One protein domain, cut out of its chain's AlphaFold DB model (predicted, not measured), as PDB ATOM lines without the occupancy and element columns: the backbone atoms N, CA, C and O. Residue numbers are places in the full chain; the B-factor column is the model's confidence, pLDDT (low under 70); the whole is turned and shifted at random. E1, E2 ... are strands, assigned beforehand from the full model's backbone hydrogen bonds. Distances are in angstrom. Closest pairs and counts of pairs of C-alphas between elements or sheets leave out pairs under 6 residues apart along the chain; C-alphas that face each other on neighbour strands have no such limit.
ATOM      1  N   SER A 143     -17.806 -17.803  23.613       57.69
ATOM      2  CA  SER A 143     -17.472 -16.382  23.453       57.69
ATOM      3  C   SER A 143     -16.002 -16.136  23.088       57.69
ATOM      4  O   SER A 143     -15.673 -15.134  22.459       57.69
ATOM      5  N   THR A 144     -15.114 -17.068  23.440       54.38
ATOM      6  CA  THR A 144     -13.671 -16.961  23.173       54.38
ATOM      7  C   THR A 144     -13.239 -17.616  21.862       54.38
ATOM      8  O   THR A 144     -12.103 -17.427  21.437       54.38
ATOM      9  N   THR A 145     -14.127 -18.377  21.207       63.47
ATOM     10  CA  THR A 145     -13.767 -19.239  20.064       63.47
ATOM     11  C   THR A 145     -14.437 -18.820  18.750       63.47
ATOM     12  O   THR A 145     -13.886 -19.087  17.683       63.47
ATOM     13  N   TYR A 146     -15.594 -18.147  18.796       69.69
ATOM     14  CA  TYR A 146     -16.376 -17.815  17.599       69.69
ATOM     15  C   TYR A 146     -16.840 -16.354  17.582       69.69
ATOM     16  O   TYR A 146     -17.231 -15.796  18.604       69.69
ATOM     17  N   LEU A 147     -16.836 -15.748  16.390       83.12
ATOM     18  CA  LEU A 147     -17.436 -14.432  16.155       83.12
ATOM     19  C   LEU A 147     -18.972 -14.534  16.294       83.12
ATOM     20  O   LEU A 147     -19.535 -15.513  15.784       83.12
ATOM     21  N   PRO A 148     -19.647 -13.562  16.944       86.75
ATOM     22  CA  PRO A 148     -21.102 -13.567  17.076       86.75
ATOM     23  C   PRO A 148     -21.788 -13.580  15.710       86.75
ATOM     24  O   PRO A 148     -21.310 -12.974  14.747       86.75
ATOM     25  N   CYS A 149     -22.917 -14.276  15.638       89.88
ATOM     26  CA  CYS A 149     -23.782 -14.233  14.476       89.88
ATOM     27  C   CYS A 149     -24.540 -12.902  14.424       89.88
ATOM     28  O   CYS A 149     -24.888 -12.341  15.467       89.88
ATOM     29  N   PRO A 150     -24.803 -12.375  13.218       89.31
ATOM     30  CA  PRO A 150     -25.657 -11.208  13.077       89.31
ATOM     31  C   PRO A 150     -27.078 -11.570  13.525       89.31
ATOM     32  O   PRO A 150     -27.559 -12.653  13.209       89.31
ATOM     33  N   GLY A 151     -27.756 -10.666  14.234       87.00
ATOM     34  CA  GLY A 151     -29.124 -10.875  14.723       87.00
ATOM     35  C   GLY A 151     -29.232 -11.748  15.982       87.00
ATOM     36  O   GLY A 151     -28.364 -12.556  16.292       87.00
ATOM     37  N   ALA A 152     -30.329 -11.584  16.726       86.69
ATOM     38  CA  ALA A 152     -30.529 -12.250  18.019       86.69
ATOM     39  C   ALA A 152     -30.918 -13.737  17.907       86.69
ATOM     40  O   ALA A 152     -30.693 -14.508  18.837       86.69
ATOM     41  N   TYR A 153     -31.504 -14.146  16.776       91.88
ATOM     42  CA  TYR A 153     -32.085 -15.485  16.596       91.88
ATOM     43  C   TYR A 153     -31.266 -16.412  15.686       91.88
ATOM     44  O   TYR A 153     -31.597 -17.594  15.567       91.88
ATOM     45  N   CYS A 154     -30.194 -15.900  15.076       92.25
ATOM     46  CA  CYS A 154     -29.290 -16.659  14.216       92.25
ATOM     47  C   CYS A 154     -28.227 -17.381  15.040       92.25
ATOM     48  O   CYS A 154     -27.709 -16.823  16.007       92.25
ATOM     49  N   GLY A 155     -27.848 -18.591  14.642       91.31
ATOM     50  CA  GLY A 155     -26.787 -19.350  15.299       91.31
ATOM     51  C   GLY A 155     -26.100 -20.317  14.345       91.31
ATOM     52  O   GLY A 155     -26.546 -20.534  13.219       91.31
ATOM     53  N   ARG A 156     -24.985 -20.892  14.793       89.44
ATOM     54  CA  ARG A 156     -24.284 -21.966  14.077       89.44
ATOM     55  C   ARG A 156     -24.691 -23.329  14.618       89.44
ATOM     56  O   ARG A 156     -24.810 -23.510  15.832       89.44
ATOM     57  N   VAL A 157     -24.838 -24.305  13.729       85.25
ATOM     58  CA  VAL A 157     -25.084 -25.696  14.119       85.25
ATOM     59  C   VAL A 157     -23.765 -26.337  14.565       85.25
ATOM     60  O   VAL A 157     -22.724 -26.191  13.924       85.25
ATOM     61  N   LEU A 158     -23.798 -27.034  15.699       80.12
ATOM     62  CA  LEU A 158     -22.646 -27.773  16.213       80.12
ATOM     63  C   LEU A 158     -22.583 -29.143  15.526       80.12
ATOM     64  O   LEU A 158     -23.460 -29.975  15.756       80.12
ATOM     65  N   ALA A 159     -21.544 -29.407  14.732       69.12
ATOM     66  CA  ALA A 159     -21.244 -30.766  14.293       69.12
ATOM     67  C   ALA A 159     -20.317 -31.456  15.291       69.12
ATOM     68  O   ALA A 159     -19.373 -30.880  15.843       69.12
ATOM     69  N   VAL A 160     -20.595 -32.736  15.506       68.25
ATOM     70  CA  VAL A 160     -19.769 -33.614  16.324       68.25
ATOM     71  C   VAL A 160     -18.737 -34.255  15.405       68.25
ATOM     72  O   VAL A 160     -19.056 -35.176  14.658       68.25
ATOM     73  N   VAL A 161     -17.499 -33.765  15.445       65.19
ATOM     74  CA  VAL A 161     -16.399 -34.303  14.634       65.19
ATOM     75  C   VAL A 161     -15.533 -35.206  15.522       65.19
ATOM     76  O   VAL A 161     -15.250 -34.840  16.672       65.19
ATOM     77  N   PRO A 162     -15.119 -36.400  15.059       60.00
ATOM     78  CA  PRO A 162     -14.128 -37.196  15.777       60.00
ATOM     79  C   PRO A 162     -12.826 -36.396  15.905       60.00
ATOM     80  O   PRO A 162     -12.329 -35.837  14.928       60.00
ATOM     81  N   ALA A 163     -12.277 -36.315  17.115       64.38
ATOM     82  CA  ALA A 163     -10.998 -35.665  17.341       64.38
ATOM     83  C   ALA A 163      -9.916 -36.391  16.531       64.38
ATOM     84  O   ALA A 163      -9.754 -37.609  16.649       64.38
ATOM     85  N   ASN A 164      -9.168 -35.650  15.708       54.22
ATOM     86  CA  ASN A 164      -8.062 -36.209  14.935       54.22
ATOM     87  C   ASN A 164      -7.060 -36.901  15.878       54.22
ATOM     88  O   ASN A 164      -6.330 -36.241  16.613       54.22
ATOM     89  N   GLY A 165      -7.032 -38.237  15.841       52.69
ATOM     90  CA  GLY A 165      -6.041 -39.071  16.529       52.69
ATOM     91  C   GLY A 165      -6.469 -39.720  17.851       52.69
ATOM     92  O   GLY A 165      -5.689 -40.503  18.389       52.69
ATOM     93  N   SER A 166      -7.678 -39.479  18.369       52.78
ATOM     94  CA  SER A 166      -8.153 -40.100  19.618       52.78
ATOM     95  C   SER A 166      -9.452 -40.880  19.413       52.78
ATOM     96  O   SER A 166     -10.539 -40.325  19.264       52.78
ATOM     97  N   VAL A 167      -9.332 -42.211  19.440       46.94
ATOM     98  CA  VAL A 167     -10.466 -43.144  19.404       46.94
ATOM     99  C   VAL A 167     -11.360 -42.875  20.620       46.94
ATOM    100  O   VAL A 167     -10.972 -43.159  21.750       46.94
ATOM    101  N   GLY A 168     -12.540 -42.295  20.386       49.69
ATOM    102  CA  GLY A 168     -13.556 -42.027  21.410       49.69
ATOM    103  C   GLY A 168     -13.642 -40.583  21.917       49.69
ATOM    104  O   GLY A 168     -14.536 -40.289  22.706       49.69
ATOM    105  N   ALA A 169     -12.776 -39.669  21.466       50.25
ATOM    106  CA  ALA A 169     -12.928 -38.246  21.764       50.25
ATOM    107  C   ALA A 169     -13.695 -37.558  20.625       50.25
ATOM    108  O   ALA A 169     -13.236 -37.515  19.488       50.25
ATOM    109  N   HIS A 170     -14.869 -37.015  20.931       51.53
ATOM    110  CA  HIS A 170     -15.644 -36.194  20.008       51.53
ATOM    111  C   HIS A 170     -15.514 -34.725  20.408       51.53
ATOM    112  O   HIS A 170     -15.742 -34.384  21.569       51.53
ATOM    113  N   VAL A 171     -15.171 -33.852  19.461       58.97
ATOM    114  CA  VAL A 171     -15.170 -32.399  19.679       58.97
ATOM    115  C   VAL A 171     -16.391 -31.814  18.981       58.97
ATOM    116  O   VAL A 171     -16.680 -32.140  17.829       58.97
ATOM    117  N   ARG A 172     -17.124 -30.948  19.685       58.44
ATOM    118  CA  ARG A 172     -18.184 -30.135  19.083       58.44
ATOM    119  C   ARG A 172     -17.533 -28.931  18.417       58.44
ATOM    120  O   ARG A 172     -17.041 -28.044  19.111       58.44
ATOM    121  N   LEU A 173     -17.512 -28.911  17.090       63.56
ATOM    122  CA  LEU A 173     -17.139 -27.721  16.330       63.56
ATOM    123  C   LEU A 173     -18.413 -27.049  15.829       63.56
ATOM    124  O   LEU A 173     -19.308 -27.719  15.319       63.56
ATOM    125  N   ALA A 174     -18.486 -25.724  15.947       64.56
ATOM    126  CA  ALA A 174     -19.485 -24.967  15.209       64.56
ATOM    127  C   ALA A 174     -19.070 -25.003  13.737       64.56
ATOM    128  O   ALA A 174     -18.144 -24.309  13.319       64.56
ATOM    129  N   THR A 175     -19.694 -25.886  12.971       60.75
ATOM    130  CA  THR A 175     -19.407 -26.053  11.549       60.75
ATOM    131  C   THR A 175     -20.481 -25.326  10.764       60.75
ATOM    132  O   THR A 175     -21.662 -25.634  10.907       60.75
ATOM    133  N   GLY A 176     -20.071 -24.380   9.926       69.38
ATOM    134  CA  GLY A 176     -20.971 -23.693   9.007       69.38
ATOM    135  C   GLY A 176     -21.157 -22.209   9.294       69.38
ATOM    136  O   GLY A 176     -20.676 -21.648  10.288       69.38
ATOM    137  N   GLU A 177     -21.828 -21.572   8.345       82.75
ATOM    138  CA  GLU A 177     -22.219 -20.170   8.384       82.75
ATOM    139  C   GLU A 177     -23.362 -19.954   9.385       82.75
ATOM    140  O   GLU A 177     -24.026 -20.897   9.821       82.75
ATOM    141  N   CYS A 178     -23.561 -18.706   9.804       88.75
ATOM    142  CA  CYS A 178     -24.690 -18.355  10.658       88.75
ATOM    143  C   CYS A 178     -26.001 -18.568   9.897       88.75
ATOM    144  O   CYS A 178     -26.112 -18.155   8.745       88.75
ATOM    145  N   GLY A 179     -26.999 -19.167  10.544       89.38
ATOM    146  CA  GLY A 179     -28.302 -19.406   9.930       89.38
ATOM    147  C   GLY A 179     -29.405 -19.661  10.952       89.38
ATOM    148  O   GLY A 179     -29.232 -19.426  12.152       89.38
ATOM    149  N   ALA A 180     -30.553 -20.129  10.464       90.56
ATOM    150  CA  ALA A 180     -31.665 -20.550  11.308       90.56
ATOM    151  C   ALA A 180     -31.308 -21.814  12.102       90.56
ATOM    152  O   ALA A 180     -30.741 -22.767  11.562       90.56
ATOM    153  N   CYS A 181     -31.673 -21.832  13.384       91.25
ATOM    154  CA  CYS A 181     -31.561 -23.037  14.195       91.25
ATOM    155  C   CYS A 181     -32.665 -24.044  13.830       91.25
ATOM    156  O   CYS A 181     -33.779 -23.626  13.503       91.25
ATOM    157  N   PRO A 182     -32.377 -25.357  13.897       90.44
ATOM    158  CA  PRO A 182     -33.391 -26.389  13.707       90.44
ATOM    159  C   PRO A 182     -34.431 -26.374  14.839       90.44
ATOM    160  O   PRO A 182     -34.167 -25.870  15.933       90.44
ATOM    161  N   ASP A 183     -35.601 -26.964  14.592       88.00
ATOM    162  CA  ASP A 183     -36.670 -27.064  15.591       88.00
ATOM    163  C   ASP A 183     -36.182 -27.759  16.871       88.00
ATOM    164  O   ASP A 183     -35.450 -28.751  16.828       88.00
ATOM    165  N   GLY A 184     -36.584 -27.232  18.028       88.56
ATOM    166  CA  GLY A 184     -36.103 -27.709  19.327       88.56
ATOM    167  C   GLY A 184     -34.733 -27.163  19.741       88.56
ATOM    168  O   GLY A 184     -34.193 -27.608  20.754       88.56
ATOM    169  N   TYR A 185     -34.176 -26.197  19.005       90.62
ATOM    170  CA  TYR A 185     -32.943 -25.496  19.359       90.62
ATOM    171  C   TYR A 185     -33.173 -23.986  19.417       90.62
ATOM    172  O   TYR A 185     -33.903 -23.433  18.605       90.62
ATOM    173  N   ARG A 186     -32.490 -23.303  20.337       90.94
ATOM    174  CA  ARG A 186     -32.484 -21.841  20.474       90.94
ATOM    175  C   ARG A 186     -31.069 -21.304  20.280       90.94
ATOM    176  O   ARG A 186     -30.099 -21.948  20.665       90.94
ATOM    177  N   SER A 187     -30.948 -20.125  19.672       91.12
ATOM    178  CA  SER A 187     -29.643 -19.475  19.519       91.12
ATOM    179  C   SER A 187     -29.246 -18.719  20.787       91.12
ATOM    180  O   SER A 187     -30.082 -18.050  21.392       91.12
ATOM    181  N   ASP A 188     -27.960 -18.779  21.130       87.94
ATOM    182  CA  ASP A 188     -27.311 -17.903  22.122       87.94
ATOM    183  C   ASP A 188     -26.582 -16.710  21.456       87.94
ATOM    184  O   ASP A 188     -25.689 -16.091  22.026       87.94
ATOM    185  N   GLY A 189     -26.878 -16.432  20.182       87.06
ATOM    186  CA  GLY A 189     -26.190 -15.428  19.357       87.06
ATOM    187  C   GLY A 189     -24.859 -15.902  18.759       87.06
ATOM    188  O   GLY A 189     -24.284 -15.224  17.913       87.06
ATOM    189  N   TYR A 190     -24.381 -17.087  19.144       87.62
ATOM    190  CA  TYR A 190     -23.175 -17.717  18.584       87.62
ATOM    191  C   TYR A 190     -23.496 -19.080  17.968       87.62
ATOM    192  O   TYR A 190     -23.182 -19.352  16.809       87.62
ATOM    193  N   VAL A 191     -24.143 -19.947  18.747       89.81
ATOM    194  CA  VAL A 191     -24.429 -21.344  18.401       89.81
ATOM    195  C   VAL A 191     -25.873 -21.700  18.742       89.81
ATOM    196  O   VAL A 191     -26.482 -21.085  19.617       89.81
ATOM    197  N   CYS A 192     -26.410 -22.702  18.052       90.69
ATOM    198  CA  CYS A 192     -27.714 -23.283  18.342       90.69
ATOM    199  C   CYS A 192     -27.585 -24.318  19.468       90.69
ATOM    200  O   CYS A 192     -26.889 -25.326  19.324       90.69
ATOM    201  N   LEU A 193     -28.271 -24.075  20.580       89.44
ATOM    202  CA  LEU A 193     -28.306 -24.937  21.756       89.44
ATOM    203  C   LEU A 193     -29.652 -25.672  21.828       89.44
ATOM    204  O   LEU A 193     -30.682 -25.063  21.548       89.44
ATOM    205  N   PRO A 194     -29.676 -26.966  22.185       90.25
ATOM    206  CA  PRO A 194     -30.925 -27.711  22.310       90.25
ATOM    207  C   PRO A 194     -31.754 -27.218  23.502       90.25
ATOM    208  O   PRO A 194     -31.218 -26.952  24.577       90.25
ATOM    209  N   CYS A 195     -33.073 -27.164  23.328       91.19
ATOM    210  CA  CYS A 195     -34.034 -26.881  24.389       91.19
ATOM    211  C   CYS A 195     -34.229 -28.127  25.271       91.19
ATOM    212  O   CYS A 195     -35.065 -28.980  24.973       91.19
TER     213      CYS A 195
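Overview. This is residues 143 to 195 of the 469 residues of an uncharacterized protein of Capsaspora owczarzaki (strain ATCC 30864) (UniProt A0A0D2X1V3). With little regular structure, this domain is two small hairpins joined by loops: the longer, E1 and E2, runs along the long axis, and the shorter, E3 and E4, lies near the end where E1 begins. The printed part has 53 residues, no named helix and four strands, E1 to E4 in chain order, in two antiparallel sheets, E1 - E2 and E3 - E4; the class is all strand, though named elements hold only 16 residues. It is only just loose, close to compact, with a radius of gyration of the C-alphas of 12.1 A, and spans 37 by 24 by 16 A.

Arrangement. E1, residues 158 to 162, and E2, residues 170 to 174, form an antiparallel hairpin at 145 degrees; N 159 and O 173 are within hydrogen-bond range at 2.9 A. E3, residues 185 to 187, and E4, residues 192 to 194, form another at 142 degrees, with N 186 and O 193 at 2.8 A. E2 and E3 are apart.

Along the chain. E1 begins at C-alpha 158 (-22.646, -27.773, 16.213) and measures 12.7 A, E2 12.8 A. E4 ends at C-alpha 194 (-30.925, -27.711, 22.310).

Size, cuts and confidence. The printed part has no cut and no long link. Residues 143 to 146 and 159 to 176 have pLDDT under 70.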